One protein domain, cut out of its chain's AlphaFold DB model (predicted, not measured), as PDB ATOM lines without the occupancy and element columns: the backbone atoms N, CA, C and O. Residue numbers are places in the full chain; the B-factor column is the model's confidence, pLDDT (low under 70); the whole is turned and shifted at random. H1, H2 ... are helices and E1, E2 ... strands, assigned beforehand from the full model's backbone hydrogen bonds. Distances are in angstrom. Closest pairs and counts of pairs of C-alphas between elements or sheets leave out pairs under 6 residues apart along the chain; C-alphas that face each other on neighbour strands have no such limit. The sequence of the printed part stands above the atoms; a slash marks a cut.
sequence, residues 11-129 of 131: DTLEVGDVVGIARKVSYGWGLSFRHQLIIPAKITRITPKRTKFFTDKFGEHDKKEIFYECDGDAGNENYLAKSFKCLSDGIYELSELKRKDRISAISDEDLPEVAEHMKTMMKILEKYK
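Overview. This is residues 11 to 129 of the 131 residues of an uncharacterized protein of Coprococcus comes ATCC 27758 (UniProt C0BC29). A long two-stranded ribbon, E1 and E2, leads at one end into a small head where E3 and E4 complete a curled sheet, and the long helix H1 runs along one face of the ribbon. H1 carries the chain away from the head, and beyond a loop H2 lies at the far end, where residues 115 to 129 stick out. The printed part has 119 residues, with four named strands and then two named helices; the sheet's order is E1, E2, E3, E4, antiparallel, and the class is mixed. The whole is only just extended, close to loose, with a radius of gyration of the C-alphas of 20.5 A and spans of 64 by 29 by 28 A.

Along the chain. E1 is residues 18 to 28, 30.5 A long, from C-alpha 18 at (-10.452, -27.275, -9.608). E2 is residues 31 to 46, 32.8 A, and bends by 88 degrees at residue 34. E3 is residues 52 to 55 and E4 residues 59 to 62. H1 is residues 72 to 99, 40.4 A. H2 is residues 111 to 126, 22.1 A, ending at C-alpha 126 at (-41.269, -42.637, -32.757).

Arrangement. The strongly twisted sheet is a meander, each strand the antiparallel neighbour of the one before. In the hairpin E1 and E2, N 21 and O 39 are 2.9 A apart, within hydrogen-bond range. The pairing is staggered: E2 pairs with E1 over residues 31 to 42 and with E3 over 43 to 46, where N 44 and O 54 are 2.8 A apart. In the hairpin E3 and E4, N 55 and O 59 are 2.8 A apart. H1 is on the sheet over E1 and E2, at a height of 9.4 A; its closest C-alphas to E2 are those of Asn 78 and Leu 37, 5.1 A apart. On the local plane it stands at 28 degrees to E1, only just along the strands. H2 is apart from H1 and not on the sheet. In H1 and H2 every O i to N i+4 pair is within hydrogen-bond range.

Size, cuts and confidence. The C-alphas farthest apart, of Lys 49 and Asp 108, are 65.2 A apart. The printed part has no cut, the link from H1 to H2 is long, and no printed residue is under 70 in pLDDT.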
ATOM      1  N   ASP A  11      -0.576 -36.849  -9.130       93.44
ATOM      2  CA  ASP A  11       0.702 -36.363  -8.627       93.44
ATOM      3  C   ASP A  11       1.001 -34.917  -9.042       93.44
ATOM      4  O   ASP A  11       1.856 -34.258  -8.443       93.44
ATOM      5  N   THR A  12       0.237 -34.378  -9.988       95.75
ATOM      6  CA  THR A  12       0.323 -32.969 -10.388       95.75
ATOM      7  C   THR A  12      -0.602 -32.055  -9.584       95.75
ATOM      8  O   THR A  12      -0.425 -30.845  -9.618       95.75
ATOM      9  N   LEU A  13      -1.550 -32.619  -8.822       96.69
ATOM     10  CA  LEU A  13      -2.573 -31.855  -8.108       96.69
ATOM     11  C   LEU A  13      -2.035 -31.133  -6.869       96.69
ATOM     12  O   LEU A  13      -1.361 -31.733  -6.015       96.69
ATOM     13  N   GLU A  14      -2.461 -29.884  -6.715       97.12
ATOM     14  CA  GLU A  14      -2.187 -29.007  -5.584       97.12
ATOM     15  C   GLU A  14      -3.472 -28.568  -4.861       97.12
ATOM     16  O   GLU A  14      -4.603 -28.684  -5.343       97.12
ATOM     17  N   VAL A  15      -3.311 -28.074  -3.629       97.69
ATOM     18  CA  VAL A  15      -4.429 -27.484  -2.886       97.69
ATOM     19  C   VAL A  15      -4.811 -26.169  -3.553       97.69
ATOM     20  O   VAL A  15      -4.006 -25.248  -3.621       97.69
ATOM     21  N   GLY A  16      -6.063 -26.057  -3.982       97.50
ATOM     22  CA  GLY A  16      -6.549 -24.908  -4.738       97.50
ATOM     23  C   GLY A  16      -7.077 -25.270  -6.121       97.50
ATOM     24  O   GLY A  16      -7.951 -24.551  -6.612       97.50
ATOM     25  N   ASP A  17      -6.619 -26.388  -6.686       98.12
ATOM     26  CA  ASP A  17      -7.007 -26.835  -8.021       98.12
ATOM     27  C   ASP A  17      -8.494 -27.168  -8.108       98.12
ATOM     28  O   ASP A  17      -9.105 -27.672  -7.158       98.12
ATOM     29  N   VAL A  18      -9.076 -26.900  -9.277       98.06
ATOM     30  CA  VAL A  18     -10.452 -27.275  -9.608       98.06
ATOM     31  C   VAL A  18     -10.417 -28.508 -10.492       98.06
ATOM     32  O   VAL A  18      -9.870 -28.482 -11.590       98.06
ATOM     33  N   VAL A  19     -11.048 -29.577 -10.018       98.00
ATOM     34  CA  VAL A  19     -11.109 -30.868 -10.704       98.00
ATOM     35  C   VAL A  19     -12.551 -31.278 -10.969       98.00
ATOM     36  O   VAL A  19     -13.458 -30.983 -10.191       98.00
ATOM     37  N   GLY A  20     -12.768 -31.970 -12.080       98.00
ATOM     38  CA  GLY A  20     -14.037 -32.581 -12.439       98.00
ATOM     39  C   GLY A  20     -14.205 -33.930 -11.753       98.00
ATOM     40  O   GLY A  20     -13.321 -34.782 -11.811       98.00
ATOM     41  N   ILE A  21     -15.353 -34.133 -11.113       97.62
ATOM     42  CA  ILE A  21     -15.676 -35.359 -10.383       97.62
ATOM     43  C   ILE A  21     -16.892 -36.015 -11.021       97.62
ATOM     44  O   ILE A  21     -17.969 -35.418 -11.059       97.62
ATOM     45  N   ALA A  22     -16.729 -37.245 -11.502       96.88
ATOM     46  CA  ALA A  22     -17.781 -37.949 -12.222       96.88
ATOM     47  C   ALA A  22     -18.803 -38.590 -11.268       96.88
ATOM     48  O   ALA A  22     -18.462 -39.308 -10.324       96.88
ATOM     49  N   ARG A  23     -20.092 -38.332 -11.501       96.00
ATOM     50  CA  ARG A  23     -21.212 -38.911 -10.748       96.00
ATOM     51  C   ARG A  23     -22.257 -39.474 -11.704       96.00
ATOM     52  O   ARG A  23     -22.634 -38.840 -12.687       96.00
ATOM     53  N   LYS A  24     -22.757 -40.674 -11.406       95.25
ATOM     54  CA  LYS A  24     -23.760 -41.354 -12.237       95.25
ATOM     55  C   LYS A  24     -25.098 -40.616 -12.214       95.25
ATOM     56  O   LYS A  24     -25.575 -40.223 -11.152       95.25
ATOM     57  N   VAL A  25     -25.746 -40.523 -13.373       95.69
ATOM     58  CA  VAL A  25     -27.141 -40.075 -13.476       95.69
ATOM     59  C   VAL A  25     -28.061 -41.282 -13.339       95.69
ATOM     60  O   VAL A  25     -28.148 -42.101 -14.252       95.69
ATOM     61  N   SER A  26     -28.732 -41.414 -12.194       92.81
ATOM     62  CA  SER A  26     -29.716 -42.479 -11.970       92.81
ATOM     63  C   SER A  26     -31.111 -42.075 -12.455       92.81
ATOM     64  O   SER A  26     -31.512 -40.916 -12.320       92.81
ATOM     65  N   TYR A  27     -31.841 -43.048 -13.003       91.56
ATOM     66  CA  TYR A  27     -33.225 -42.904 -13.478       91.56
ATOM     67  C   TYR A  27     -34.132 -44.060 -13.026       91.56
ATOM     68  O   TYR A  27     -35.170 -44.334 -13.621       91.56
ATOM     69  N   GLY A  28     -33.725 -44.776 -11.980       86.31
ATOM     70  CA  GLY A  28     -34.453 -45.928 -11.463       86.31
ATOM     71  C   GLY A  28     -33.565 -46.814 -10.605       86.31
ATOM     72  O   GLY A  28     -32.345 -46.634 -10.543       86.31
ATOM     73  N   TRP A  29     -34.179 -47.793  -9.943       89.06
ATOM     74  CA  TRP A  29     -33.458 -48.703  -9.060       89.06
ATOM     75  C   TRP A  29     -32.390 -49.488  -9.830       89.06
ATOM     76  O   TRP A  29     -32.703 -50.266 -10.727       89.06
ATOM     77  N   GLY A  30     -31.119 -49.272  -9.484       90.25
ATOM     78  CA  GLY A  30     -29.980 -49.934 -10.128       90.25
ATOM     79  C   GLY A  30     -29.691 -49.483 -11.565       90.25
ATOM     80  O   GLY A  30     -28.779 -50.021 -12.187       90.25
ATOM     81  N   LEU A  31     -30.425 -48.497 -12.090       91.44
ATOM     82  CA  LEU A  31     -30.258 -48.006 -13.455       91.44
ATOM     83  C   LEU A  31     -29.518 -46.669 -13.465       91.44
ATOM     84  O   LEU A  31     -29.855 -45.736 -12.727       91.44
ATOM     85  N   SER A  32     -28.515 -46.579 -14.337       94.25
ATOM     86  CA  SER A  32     -27.746 -45.363 -14.583       94.25
ATOM     87  C   SER A  32     -27.602 -45.105 -16.070       94.25
ATOM     88  O   SER A  32     -27.372 -46.028 -16.852       94.25
ATOM     89  N   PHE A  33     -27.717 -43.843 -16.458       95.44
ATOM     90  CA  PHE A  33     -27.453 -43.419 -17.820       95.44
ATOM     91  C   PHE A  33     -25.966 -43.568 -18.150       95.44
ATOM     92  O   PHE A  33     -25.112 -43.504 -17.266       95.44
ATOM     93  N   ARG A  34     -25.661 -43.761 -19.435       95.06
ATOM     94  CA  ARG A  34     -24.286 -43.964 -19.916       95.06
ATOM     95  C   ARG A  34     -23.379 -42.745 -19.697       95.06
ATOM     96  O   ARG A  34     -22.190 -42.941 -19.498       95.06
ATOM     97  N   HIS A  35     -23.943 -41.532 -19.733       96.88
ATOM     98  CA  HIS A  35     -23.202 -40.289 -19.504       96.88
ATOM     99  C   HIS A  35     -23.276 -39.864 -18.032       96.88
ATOM    100  O   HIS A  35     -24.312 -40.040 -17.378       96.88
ATOM    101  N   GLN A  36     -22.190 -39.296 -17.521       95.88
ATOM    102  CA  GLN A  36     -22.013 -38.904 -16.125       95.88
ATOM    103  C   GLN A  36     -22.050 -37.383 -15.945       95.88
ATOM    104  O   GLN A  36     -21.769 -36.611 -16.852       95.88
ATOM    105  N   LEU A  37     -22.394 -36.934 -14.741       96.75
ATOM    106  CA  LEU A  37     -22.235 -35.538 -14.351       96.75
ATOM    107  C   LEU A  37     -20.800 -35.316 -13.885       96.75
ATOM    108  O   LEU A  37     -20.388 -35.900 -12.887       96.75
ATOM    109  N   ILE A  38     -20.069 -34.453 -14.580       97.50
ATOM    110  CA  ILE A  38     -18.736 -33.995 -14.192       97.50
ATOM    111  C   ILE A  38     -18.900 -32.736 -13.350       97.50
ATOM    112  O   ILE A  38     -19.143 -31.642 -13.859       97.50
ATOM    113  N   ILE A  39     -18.829 -32.895 -12.034       97.00
ATOM    114  CA  ILE A  39     -19.081 -31.809 -11.093       97.00
ATOM    115  C   ILE A  39     -17.741 -31.167 -10.726       97.00
ATOM    116  O   ILE A  39     -16.905 -31.849 -10.135       97.00
ATOM    117  N   PRO A  40     -17.523 -29.876 -11.040       97.56
ATOM    118  CA  PRO A  40     -16.292 -29.193 -10.667       97.56
ATOM    119  C   PRO A  40     -16.245 -29.031  -9.150       97.56
ATOM    120  O   PRO A  40     -17.216 -28.552  -8.556       97.56
ATOM    121  N   ALA A  41     -15.135 -29.402  -8.528       98.00
ATOM    122  CA  ALA A  41     -14.900 -29.262  -7.099       98.00
ATOM    123  C   ALA A  41     -13.473 -28.770  -6.852       98.00
ATOM    124  O   ALA A  41     -12.548 -29.136  -7.578       98.00
ATOM    125  N   LYS A  42     -13.298 -27.935  -5.830       98.44
ATOM    126  CA  LYS A  42     -11.995 -27.386  -5.462       98.44
ATOM    127  C   LYS A  42     -11.316 -28.290  -4.443       98.44
ATOM    128  O   LYS A  42     -11.927 -28.640  -3.431       98.44
ATOM    129  N   ILE A  43     -10.048 -28.623  -4.665       98.00
ATOM    130  CA  ILE A  43      -9.234 -29.364  -3.700       98.00
ATOM    131  C   ILE A  43      -8.908 -28.454  -2.514       98.00
ATOM    132  O   ILE A  43      -8.321 -27.385  -2.665       98.00
ATOM    133  N   THR A  44      -9.285 -28.891  -1.316       98.19
ATOM    134  CA  THR A  44      -9.100 -28.152  -0.059       98.19
ATOM    135  C   THR A  44      -7.960 -28.704   0.787       98.19
ATOM    136  O   THR A  44      -7.354 -27.965   1.559       98.19
ATOM    137  N   ARG A  45      -7.646 -29.999   0.656       97.62
ATOM    138  CA  ARG A  45      -6.536 -30.650   1.364       97.62
ATOM    139  C   ARG A  45      -6.110 -31.921   0.641       97.62
ATOM    140  O   ARG A  45      -6.953 -32.670   0.155       97.62
ATOM    141  N   ILE A  46      -4.817 -32.217   0.662       97.00
ATOM    142  CA  ILE A  46      -4.246 -33.475   0.168       97.00
ATOM    143  C   ILE A  46      -3.426 -34.090   1.304       97.00
ATOM    144  O   ILE A  46      -2.741 -33.372   2.036       97.00
ATOM    145  N   THR A  47      -3.519 -35.404   1.517       95.94
ATOM    146  CA  THR A  47      -2.658 -36.058   2.515       95.94
ATOM    147  C   THR A  47      -1.207 -36.123   2.021       95.94
ATOM    148  O   THR A  47      -0.995 -36.270   0.822       95.94
ATOM    149  N   PRO A  48      -0.187 -36.101   2.906       93.88
ATOM    150  CA  PRO A  48       1.217 -36.135   2.472       93.88
ATOM    151  C   PRO A  48       1.580 -37.348   1.604       93.88
ATOM    152  O   PRO A  48       2.381 -37.242   0.687       93.88
ATOM    153  N   LYS A  49       0.959 -38.508   1.863       93.44
ATOM    154  CA  LYS A  49       1.129 -39.732   1.057       93.44
ATOM    155  C   LYS A  49       0.243 -39.771  -0.197       93.44
ATOM    156  O   LYS A  49       0.211 -40.801  -0.862       93.44
ATOM    157  N   ARG A  50      -0.547 -38.721  -0.453       91.81
ATOM    158  CA  ARG A  50      -1.521 -38.603  -1.555       91.81
ATOM    159  C   ARG A  50      -2.497 -39.776  -1.673       91.81
ATOM    160  O   ARG A  50      -2.998 -40.109  -2.739       91.81
ATOM    161  N   THR A  51      -2.813 -40.409  -0.546       93.50
ATOM    162  CA  THR A  51      -3.779 -41.515  -0.491       93.50
ATOM    163  C   THR A  51      -5.221 -41.039  -0.382       93.50
ATOM    164  O   THR A  51      -6.132 -41.843  -0.581       93.50
ATOM    165  N   LYS A  52      -5.422 -39.767  -0.015       95.56
ATOM    166  CA  LYS A  52      -6.732 -39.141   0.149       95.56
ATOM    167  C   LYS A  52      -6.689 -37.683  -0.291       95.56
ATOM    168  O   LYS A  52      -5.730 -36.967   0.018       95.56
ATOM    169  N   PHE A  53      -7.764 -37.254  -0.932       97.50
ATOM    170  CA  PHE A  53      -7.983 -35.886  -1.391       97.50
ATOM    171  C   PHE A  53      -9.259 -35.359  -0.752       97.50
ATOM    172  O   PHE A  53     -10.209 -36.107  -0.554       97.50
ATOM    173  N   PHE A  54      -9.288 -34.081  -0.406       97.88
ATOM    174  CA  PHE A  54     -10.460 -33.435   0.164       97.88
ATOM    175  C   PHE A  54     -10.926 -32.341  -0.772       97.88
ATOM    176  O   PHE A  54     -10.111 -31.581  -1.293       97.88
ATOM    177  N   THR A  55     -12.235 -32.257  -0.963       98.00
ATOM    178  CA  THR A  55     -12.863 -31.260  -1.826       98.00
ATOM    179  C   THR A  55     -13.945 -30.499  -1.089       98.00
ATOM    180  O   THR A  55     -14.536 -31.007  -0.137       98.00
ATOM    181  N   ASP A  56     -14.202 -29.282  -1.544       97.75
ATOM    182  CA  ASP A  56     -15.236 -28.395  -1.009       97.75
ATOM    183  C   ASP A  56     -16.661 -28.973  -1.103       97.75
ATOM    184  O   ASP A  56     -17.479 -28.715  -0.225       97.75
ATOM    185  N   LYS A  57     -16.959 -29.775  -2.134       95.75
ATOM    186  CA  LYS A  57     -18.312 -30.304  -2.393       95.75
ATOM    187  C   LYS A  57     -18.569 -31.719  -1.892       95.75
ATOM    188  O   LYS A  57     -19.707 -32.042  -1.568       95.75
ATOM    189  N   PHE A  58     -17.551 -32.578  -1.869       94.44
ATOM    190  CA  PHE A  58     -17.740 -34.015  -1.625       94.44
ATOM    191  C   PHE A  58     -16.947 -34.545  -0.430       94.44
ATOM    192  O   PHE A  58     -17.024 -35.733  -0.132       94.44
ATOM    193  N   GLY A  59     -16.204 -33.686   0.271       94.25
ATOM    194  CA  GLY A  59     -15.397 -34.113   1.406       94.25
ATOM    195  C   GLY A  59     -14.241 -35.000   0.954       94.25
ATOM    196  O   GLY A  59     -13.477 -34.596   0.079       94.25
ATOM    197  N   GLU A  60     -14.093 -36.166   1.584       96.75
ATOM    198  CA  GLU A  60     -12.978 -37.093   1.377       96.75
ATOM    199  C   GLU A  60     -13.166 -37.989   0.145       96.75
ATOM    200  O   GLU A  60     -14.193 -38.645  -0.013       96.75
ATOM    201  N   HIS A  61     -12.111 -38.096  -0.655       96.00
ATOM    202  CA  HIS A  61     -11.950 -39.048  -1.748       96.00
ATOM    203  C   HIS A  61     -10.770 -39.960  -1.460       96.00
ATOM    204  O   HIS A  61      -9.726 -39.510  -0.974       96.00
ATOM    205  N   ASP A  62     -10.921 -41.239  -1.783       92.38
ATOM    206  CA  ASP A  62      -9.850 -42.214  -1.642       92.38
ATOM    207  C   ASP A  62      -8.891 -42.194  -2.848       92.38
ATOM    208  O   ASP A  62      -9.023 -41.426  -3.804       92.38
ATOM    209  N   LYS A  63      -7.896 -43.081  -2.821       88.81
ATOM    210  CA  LYS A  63      -6.921 -43.220  -3.908       88.81
ATOM    211  C   LYS A  63      -7.506 -43.753  -5.225       88.81
ATOM    212  O   LYS A  63      -6.782 -43.744  -6.219       88.81
ATOM    213  N   LYS A  64      -8.742 -44.260  -5.251       92.25
ATOM    214  CA  LYS A  64      -9.390 -44.825  -6.446       92.25
ATOM    215  C   LYS A  64     -10.237 -43.799  -7.193       92.25
ATOM    216  O   LYS A  64     -10.437 -43.987  -8.385       92.25
ATOM    217  N   GLU A  65     -10.687 -42.735  -6.531       95.12
ATOM    218  CA  GLU A  65     -11.444 -41.653  -7.176       95.12
ATOM    219  C   GLU A  65     -10.666 -41.070  -8.361       95.12
ATOM    220  O   GLU A  65      -9.507 -40.704  -8.203       95.12
ATOM    221  N   ILE A  66     -11.269 -40.971  -9.542       96.75
ATOM    222  CA  ILE A  66     -10.623 -40.384 -10.723       96.75
ATOM    223  C   ILE A  66     -11.041 -38.916 -10.832       96.75
ATOM    224  O   ILE A  66     -12.219 -38.587 -10.680       96.75
ATOM    225  N   PHE A  67     -10.072 -38.045 -11.099       97.75
ATOM    226  CA  PHE A  67     -10.293 -36.622 -11.333       97.75
ATOM    227  C   PHE A  67     -10.134 -36.316 -12.817       97.75
ATOM    228  O   PHE A  67      -9.255 -36.876 -13.466       97.75
ATOM    229  N   TYR A  68     -10.972 -35.424 -13.339       98.00
ATOM    230  CA  TYR A  68     -11.014 -35.080 -14.757       98.00
ATOM    231  C   TYR A  68     -10.787 -33.589 -14.991       98.00
ATOM    232  O   TYR A  68     -11.132 -32.760 -14.146       98.00
ATOM    233  N   GLU A  69     -10.265 -33.229 -16.159       97.50
ATOM    234  CA  GLU A  69     -10.261 -31.837 -16.609       97.50
ATOM    235  C   GLU A  69     -11.698 -31.343 -16.830       97.50
ATOM    236  O   GLU A  69     -12.561 -32.065 -17.331       97.50
ATOM    237  N   CYS A  70     -11.968 -30.089 -16.468       95.75
ATOM    238  CA  CYS A  70     -13.247 -29.431 -16.751       95.75
ATOM    239  C   CYS A  70     -13.219 -28.764 -18.136       95.75
ATOM    240  O   CYS A  70     -13.439 -27.559 -18.254       95.75
ATOM    241  N   ASP A  71     -12.889 -29.539 -19.165       96.12
ATOM    242  CA  ASP A  71     -12.730 -29.063 -20.538       96.12
ATOM    243  C   ASP A  71     -14.034 -29.142 -21.360       96.12
ATOM    244  O   ASP A  71     -15.131 -29.366 -20.835       96.12
ATOM    245  N   GLY A  72     -13.930 -28.917 -22.673       96.44
ATOM    246  CA  GLY A  72     -15.077 -28.978 -23.582       96.44
ATOM    247  C   GLY A  72     -15.741 -30.357 -23.630       96.44
ATOM    248  O   GLY A  72     -16.969 -30.434 -23.714       96.44
ATOM    249  N   ASP A  73     -14.968 -31.438 -23.513       96.81
ATOM    250  CA  ASP A  73     -15.500 -32.802 -23.509       96.81
ATOM    251  C   ASP A  73     -16.263 -33.080 -22.213       96.81
ATOM    252  O   ASP A  73     -17.396 -33.566 -22.261       96.81
ATOM    253  N   ALA A  74     -15.730 -32.657 -21.063       95.94
ATOM    254  CA  ALA A  74     -16.473 -32.670 -19.802       95.94
ATOM    255  C   ALA A  74     -17.754 -31.815 -19.863       95.94
ATOM    256  O   ALA A  74     -18.782 -32.173 -19.275       95.94
ATOM    257  N   GLY A  75     -17.725 -30.698 -20.594       96.75
ATOM    258  CA  GLY A  75     -18.899 -29.872 -20.882       96.75
ATOM    259  C   GLY A  75     -19.971 -30.617 -21.685       96.75
ATOM    260  O   GLY A  75     -21.142 -30.619 -21.296       96.75
ATOM    261  N   ASN A  76     -19.573 -31.295 -22.761       96.62
ATOM    262  CA  ASN A  76     -20.467 -32.091 -23.608       96.62
ATOM    263  C   ASN A  76     -21.056 -33.293 -22.852       96.62
ATOM    264  O   ASN A  76     -22.257 -33.560 -22.949       96.62
ATOM    265  N   GLU A  77     -20.234 -33.979 -22.058       97.31
ATOM    266  CA  GLU A  77     -20.651 -35.083 -21.188       97.31
ATOM    267  C   GLU A  77     -21.741 -34.615 -20.213       97.31
ATOM    268  O   GLU A  77     -22.838 -35.183 -20.151       97.31
ATOM    269  N   ASN A  78     -21.492 -33.486 -19.541       96.88
ATOM    270  CA  ASN A  78     -22.456 -32.841 -18.657       96.88
ATOM    271  C   ASN A  78     -23.752 -32.448 -19.366       96.88
ATOM    272  O   ASN A  78     -24.831 -32.608 -18.795       96.88
ATOM    273  N   TYR A  79     -23.666 -31.905 -20.580       97.69
ATOM    274  CA  TYR A  79     -24.841 -31.498 -21.343       97.69
ATOM    275  C   TYR A  79     -25.768 -32.690 -21.614       97.69
ATOM    276  O   TYR A  79     -26.970 -32.613 -21.342       97.69
ATOM    277  N   LEU A  80     -25.218 -33.819 -22.072       97.50
ATOM    278  CA  LEU A  80     -25.995 -35.034 -22.329       97.50
ATOM    279  C   LEU A  80     -26.565 -35.632 -21.037       97.50
ATOM    280  O   LEU A  80     -27.736 -36.015 -21.004       97.50
ATOM    281  N   ALA A  81     -25.764 -35.675 -19.972       97.12
ATOM    282  CA  ALA A  81     -26.175 -36.164 -18.661       97.12
ATOM    283  C   ALA A  81     -27.343 -35.343 -18.076       97.12
ATOM    284  O   ALA A  81     -28.358 -35.910 -17.659       97.12
ATOM    285  N   LYS A  82     -27.246 -34.006 -18.107       97.00
ATOM    286  CA  LYS A  82     -28.304 -33.087 -17.646       97.00
ATOM    287  C   LYS A  82     -29.558 -33.168 -18.508       97.00
ATOM    288  O   LYS A  82     -30.657 -33.205 -17.962       97.00
ATOM    289  N   SER A  83     -29.403 -33.240 -19.828       97.06
ATOM    290  CA  SER A  83     -30.537 -33.362 -20.753       97.06
ATOM    291  C   SER A  83     -31.327 -34.643 -20.490       97.06
ATOM    292  O   SER A  83     -32.554 -34.616 -20.403       97.06
ATOM    293  N   PHE A  84     -30.632 -35.767 -20.286       96.31
ATOM    294  CA  PHE A  84     -31.285 -37.023 -19.931       96.31
ATOM    295  C   PHE A  84     -31.972 -36.952 -18.564       96.31
ATOM    296  O   PHE A  84     -33.099 -37.422 -18.426       96.31
ATOM    297  N   LYS A  85     -31.327 -36.339 -17.562       95.44
ATOM    298  CA  LYS A  85     -31.929 -36.155 -16.237       95.44
ATOM    299  C   LYS A  85     -33.215 -35.329 -16.313       95.44
ATOM    300  O   LYS A  85     -34.229 -35.765 -15.786       95.44
ATOM    301  N   CYS A  86     -33.197 -34.218 -17.049       95.56
ATOM    302  CA  CYS A  86     -34.372 -33.383 -17.295       95.56
ATOM    303  C   CYS A  86     -35.520 -34.178 -17.936       95.56
ATOM    304  O   CYS A  86     -36.658 -34.082 -17.486       95.56
ATOM    305  N   LEU A  87     -35.226 -34.993 -18.956       95.00
ATOM    306  CA  LEU A  87     -36.224 -35.861 -19.586       95.00
ATOM    307  C   LEU A  87     -36.793 -36.880 -18.588       95.00
ATOM    308  O   LEU A  87     -38.007 -37.036 -18.492       95.00
ATOM    309  N   SER A  88     -35.924 -37.570 -17.847       94.69
ATOM    310  CA  SER A  88     -36.324 -38.587 -16.871       94.69
ATOM    311  C   SER A  88     -37.200 -38.006 -15.761       94.69
ATOM    312  O   SER A  88     -38.205 -38.615 -15.399       94.69
ATOM    313  N   ASP A  89     -36.824 -36.848 -15.223       93.94
ATOM    314  CA  ASP A  89     -37.574 -36.177 -14.161       93.94
ATOM    315  C   ASP A  89     -38.917 -35.661 -14.699       93.94
ATOM    316  O   ASP A  89     -39.947 -35.860 -14.062       93.94
ATOM    317  N   GLY A  90     -38.947 -35.114 -15.919       94.62
ATOM    318  CA  GLY A  90     -40.192 -34.710 -16.576       94.62
ATOM    319  C   GLY A  90     -41.165 -35.873 -16.807       94.62
ATOM    320  O   GLY A  90     -42.364 -35.725 -16.578       94.62
ATOM    321  N   ILE A  91     -40.668 -37.054 -17.201       94.12
ATOM    322  CA  ILE A  91     -41.491 -38.271 -17.322       94.12
ATOM    323  C   ILE A  91     -42.079 -38.666 -15.961       94.12
ATOM    324  O   ILE A  91     -43.257 -39.020 -15.880       94.12
ATOM    325  N   TYR A  92     -41.270 -38.604 -14.901       94.06
ATOM    326  CA  TYR A  92     -41.718 -38.915 -13.547       94.06
ATOM    327  C   TYR A  92     -42.817 -37.954 -13.079       94.06
ATOM    328  O   TYR A  92     -43.887 -38.406 -12.672       94.06
ATOM    329  N   GLU A  93     -42.604 -36.644 -13.213       95.19
ATOM    330  CA  GLU A  93     -43.587 -35.629 -12.819       95.19
ATOM    331  C   GLU A  93     -44.884 -35.739 -13.632       95.19
ATOM    332  O   GLU A  93     -45.977 -35.679 -13.069       95.19
ATOM    333  N   LEU A  94     -44.802 -35.995 -14.943       95.06
ATOM    334  CA  LEU A  94     -45.987 -36.224 -15.773       95.06
ATOM    335  C   LEU A  94     -46.775 -37.467 -15.318       95.06
ATOM    336  O   LEU A  94     -48.009 -37.455 -15.297       95.06
ATOM    337  N   SER A  95     -46.072 -38.531 -14.921       95.19
ATOM    338  CA  SER A  95     -46.686 -39.730 -14.340       95.19
ATOM    339  C   SER A  95     -47.384 -39.418 -13.013       95.19
ATOM    340  O   SER A  95     -48.513 -39.859 -12.789       95.19
ATOM    341  N   GLU A  96     -46.765 -38.604 -12.154       96.38
ATOM    342  CA  GLU A  96     -47.359 -38.157 -10.892       96.38
ATOM    343  C   GLU A  96     -48.590 -37.266 -11.103       96.38
ATOM    344  O   GLU A  96     -49.590 -37.436 -10.401       96.38
ATOM    345  N   LEU A  97     -48.570 -36.363 -12.088       96.19
ATOM    346  CA  LEU A  97     -49.737 -35.562 -12.468       96.19
ATOM    347  C   LEU A  97     -50.895 -36.449 -12.923       96.19
ATOM    348  O   LEU A  97     -52.029 -36.245 -12.487       96.19
ATOM    349  N   LYS A  98     -50.614 -37.467 -13.745       95.81
ATOM    350  CA  LYS A  98     -51.620 -38.450 -14.164       95.81
ATOM    351  C   LYS A  98     -52.167 -39.234 -12.973       95.81
ATOM    352  O   LYS A  98     -53.378 -39.380 -12.848       95.81
ATOM    353  N   ARG A  99     -51.298 -39.716 -12.078       96.44
ATOM    354  CA  ARG A  99     -51.693 -40.475 -10.879       96.44
ATOM    355  C   ARG A  99     -52.595 -39.665  -9.947       96.44
ATOM    356  O   ARG A  99     -53.471 -40.234  -9.306       96.44
ATOM    357  N   LYS A 100     -52.366 -38.354  -9.857       97.00
ATOM    358  CA  LYS A 100     -53.139 -37.421  -9.025       97.00
ATOM    359  C   LYS A 100     -54.369 -36.841  -9.739       97.00
ATOM    360  O   LYS A 100     -54.988 -35.940  -9.185       97.00
ATOM    361  N   ASP A 101     -54.679 -37.310 -10.949       93.88
ATOM    362  CA  ASP A 101     -55.758 -36.792 -11.801       93.88
ATOM    363  C   ASP A 101     -55.684 -35.264 -12.007       93.88
ATOM    364  O   ASP A 101     -56.671 -34.540 -11.954       93.88
ATOM    365  N   ARG A 102     -54.463 -34.742 -12.184       96.38
ATOM    366  CA  ARG A 102     -54.190 -33.302 -12.358       96.38
ATOM    367  C   ARG A 102     -54.022 -32.884 -13.814       96.38
ATOM    368  O   ARG A 102     -53.914 -31.696 -14.080       96.38
ATOM    369  N   ILE A 103     -54.010 -33.835 -14.747       94.75
ATOM    370  CA  ILE A 103     -53.942 -33.541 -16.189       94.75
ATOM    371  C   ILE A 103     -55.211 -32.812 -16.651       94.75
ATOM    372  O   ILE A 103     -55.129 -31.910 -17.473       94.75
ATOM    373  N   SER A 104     -56.367 -33.147 -16.073       93.50
ATOM    374  CA  SER A 104     -57.647 -32.467 -16.317       93.50
ATOM    375  C   SER A 104     -57.705 -31.040 -15.756       93.50
ATOM    376  O   SER A 104     -58.634 -30.307 -16.072       93.50
ATOM    377  N   ALA A 105     -56.729 -30.644 -14.930       96.06
ATOM    378  CA  ALA A 105     -56.637 -29.307 -14.351       96.06
ATOM    379  C   ALA A 105     -55.763 -28.344 -15.176       96.06
ATOM    380  O   ALA A 105     -55.536 -27.220 -14.733       96.06
ATOM    381  N   ILE A 106     -55.234 -28.785 -16.326       95.31
ATOM    382  CA  ILE A 106     -54.568 -27.897 -17.288       95.31
ATOM    383  C   ILE A 106     -55.620 -26.921 -17.830       95.31
ATOM    384  O   ILE A 106     -56.731 -27.339 -18.147       95.31
ATOM    385  N   SER A 107     -55.277 -25.633 -17.885       97.50
ATOM    386  CA  SER A 107     -56.171 -24.572 -18.353       97.50
ATOM    387  C   SER A 107     -56.475 -24.710 -19.849       97.50
ATOM    388  O   SER A 107     -55.685 -25.292 -20.599       97.50
ATOM    389  N   ASP A 108     -57.599 -24.147 -20.297       97.94
ATOM    390  CA  ASP A 108     -57.934 -24.104 -21.726       97.94
ATOM    391  C   ASP A 108     -56.903 -23.274 -22.513       97.94
ATOM    392  O   ASP A 108     -56.644 -23.552 -23.685       97.94
ATOM    393  N   GLU A 109     -56.280 -22.285 -21.861       98.12
ATOM    394  CA  GLU A 109     -55.229 -21.438 -22.421       98.12
ATOM    395  C   GLU A 109     -53.911 -22.197 -22.658       98.12
ATOM    396  O   GLU A 109     -53.298 -22.031 -23.714       98.12
ATOM    397  N   ASP A 110     -53.488 -23.050 -21.718       98.00
ATOM    398  CA  ASP A 110     -52.206 -23.772 -21.791       98.00
ATOM    399  C   ASP A 110     -52.315 -25.098 -22.568       98.00
ATOM    400  O   ASP A 110     -51.329 -25.595 -23.127       98.00
ATOM    401  N   LEU A 111     -53.510 -25.704 -22.612       96.75
ATOM    402  CA  LEU A 111     -53.734 -27.026 -23.207       96.75
ATOM    403  C   LEU A 111     -53.223 -27.151 -24.661       96.75
ATOM    404  O   LEU A 111     -52.595 -28.175 -24.964       96.75
ATOM    405  N   PRO A 112     -53.420 -26.163 -25.562       98.19
ATOM    406  CA  PRO A 112     -52.898 -26.236 -26.927       98.19
ATOM    407  C   PRO A 112     -51.367 -26.318 -26.990       98.19
ATOM    408  O   PRO A 112     -50.830 -27.129 -27.749       98.19
ATOM    409  N   GLU A 113     -50.658 -25.528 -26.178       98.12
ATOM    410  CA  GLU A 113     -49.189 -25.499 -26.146       98.12
ATOM    411  C   GLU A 113     -48.626 -26.819 -25.603       98.12
ATOM    412  O   GLU A 113     -47.737 -27.432 -26.206       98.12
ATOM    413  N   VAL A 114     -49.215 -27.336 -24.519       96.00
ATOM    414  CA  VAL A 114     -48.848 -28.645 -23.956       96.00
ATOM    415  C   VAL A 114     -49.040 -29.762 -24.989       96.00
ATOM    416  O   VAL A 114     -48.173 -30.632 -25.138       96.00
ATOM    417  N   ALA A 115     -50.150 -29.743 -25.734       96.88
ATOM    418  CA  ALA A 115     -50.436 -30.737 -26.766       96.88
ATOM    419  C   ALA A 115     -49.436 -30.681 -27.938       96.88
ATOM    420  O   ALA A 115     -48.953 -31.728 -28.389       96.88
ATOM    421  N   GLU A 116     -49.077 -29.483 -28.409       98.25
ATOM    422  CA  GLU A 116     -48.067 -29.266 -29.457       98.25
ATOM    423  C   GLU A 116     -46.678 -29.775 -29.031       98.25
ATOM    424  O   GLU A 116     -46.012 -30.507 -29.781       98.25
ATOM    425  N   HIS A 117     -46.250 -29.475 -27.801       96.38
ATOM    426  CA  HIS A 117     -44.982 -29.971 -27.262       96.38
ATOM    427  C   HIS A 117     -44.968 -31.494 -27.110       96.38
ATOM    428  O   HIS A 117     -43.997 -32.143 -27.515       96.38
ATOM    429  N   MET A 118     -46.059 -32.087 -26.613       95.50
ATOM    430  CA  MET A 118     -46.203 -33.540 -26.514       95.50
ATOM    431  C   MET A 118     -46.087 -34.203 -27.891       95.50
ATOM    432  O   MET A 118     -45.328 -35.158 -28.069       95.50
ATOM    433  N   LYS A 119     -46.783 -33.669 -28.899       97.06
ATOM    434  CA  LYS A 119     -46.718 -34.161 -30.282       97.06
ATOM    435  C   LYS A 119     -45.301 -34.076 -30.845       97.06
ATOM    436  O   LYS A 119     -44.839 -35.015 -31.494       97.06
ATOM    437  N   THR A 120     -44.602 -32.973 -30.591       97.06
ATOM    438  CA  THR A 120     -43.218 -32.764 -31.039       97.06
ATOM    439  C   THR A 120     -42.268 -33.775 -30.403       97.06
ATOM    440  O   THR A 120     -41.494 -34.421 -31.111       97.06
ATOM    441  N   MET A 121     -42.382 -33.988 -29.090       95.38
ATOM    442  CA  MET A 121     -41.611 -35.004 -28.377       95.38
ATOM    443  C   MET A 121     -41.886 -36.406 -28.936       95.38
ATOM    444  O   MET A 121     -40.949 -37.134 -29.258       95.38
ATOM    445  N   MET A 122     -43.157 -36.774 -29.126       94.69
ATOM    446  CA  MET A 122     -43.541 -38.095 -29.637       94.69
ATOM    447  C   MET A 122     -43.000 -38.367 -31.043       94.69
ATOM    448  O   MET A 122     -42.504 -39.462 -31.284       94.69
ATOM    449  N   LYS A 123     -42.992 -37.373 -31.943       95.62
ATOM    450  CA  LYS A 123     -42.376 -37.510 -33.277       95.62
ATOM    451  C   LYS A 123     -40.890 -37.874 -33.205       95.62
ATOM    452  O   LYS A 123     -40.426 -38.704 -33.978       95.62
ATOM    453  N   ILE A 124     -40.139 -37.265 -32.282       94.94
ATOM    454  CA  ILE A 124     -38.716 -37.588 -32.078       94.94
ATOM    455  C   ILE A 124     -38.565 -39.005 -31.522       94.94
ATOM    456  O   ILE A 124     -37.615 -39.703 -31.880       94.94
ATOM    457  N   LEU A 125     -39.479 -39.410 -30.636       93.69
ATOM    458  CA  LEU A 125     -39.438 -40.701 -29.957       93.69
ATOM    459  C   LEU A 125     -39.918 -41.873 -30.823       93.69
ATOM    460  O   LEU A 125     -39.545 -43.008 -30.542       93.69
ATOM    461  N   GLU A 126     -40.693 -41.613 -31.877       93.94
ATOM    462  CA  GLU A 126     -41.269 -42.637 -32.757       93.94
ATOM    463  C   GLU A 126     -40.208 -43.594 -33.316       93.94
ATOM    464  O   GLU A 126     -40.365 -44.809 -33.249       93.94
ATOM    465  N   LYS A 127     -39.050 -43.059 -33.722       91.62
ATOM    466  CA  LYS A 127     -37.907 -43.842 -34.232       91.62
ATOM    467  C   LYS A 127     -37.305 -44.838 -33.229       91.62
ATOM    468  O   LYS A 127     -36.431 -45.611 -33.598       91.62
ATOM    469  N   TYR A 128     -37.690 -44.766 -31.954       90.69
ATOM    470  CA  TYR A 128     -37.252 -45.693 -30.909       90.69
ATOM    471  C   TYR A 128     -38.333 -46.716 -30.523       90.69
ATOM    472  O   TYR A 128     -38.048 -47.584 -29.696       90.69
ATOM    473  N   LYS A 129     -39.552 -46.611 -31.075       85.94
ATOM    474  CA  LYS A 129     -40.642 -47.583 -30.873       85.94
ATOM    475  C   LYS A 129     -40.524 -48.786 -31.803       85.94
ATOM    476  O   LYS A 129     -40.904 -49.886 -31.415       85.94
TER     477      LYS A 129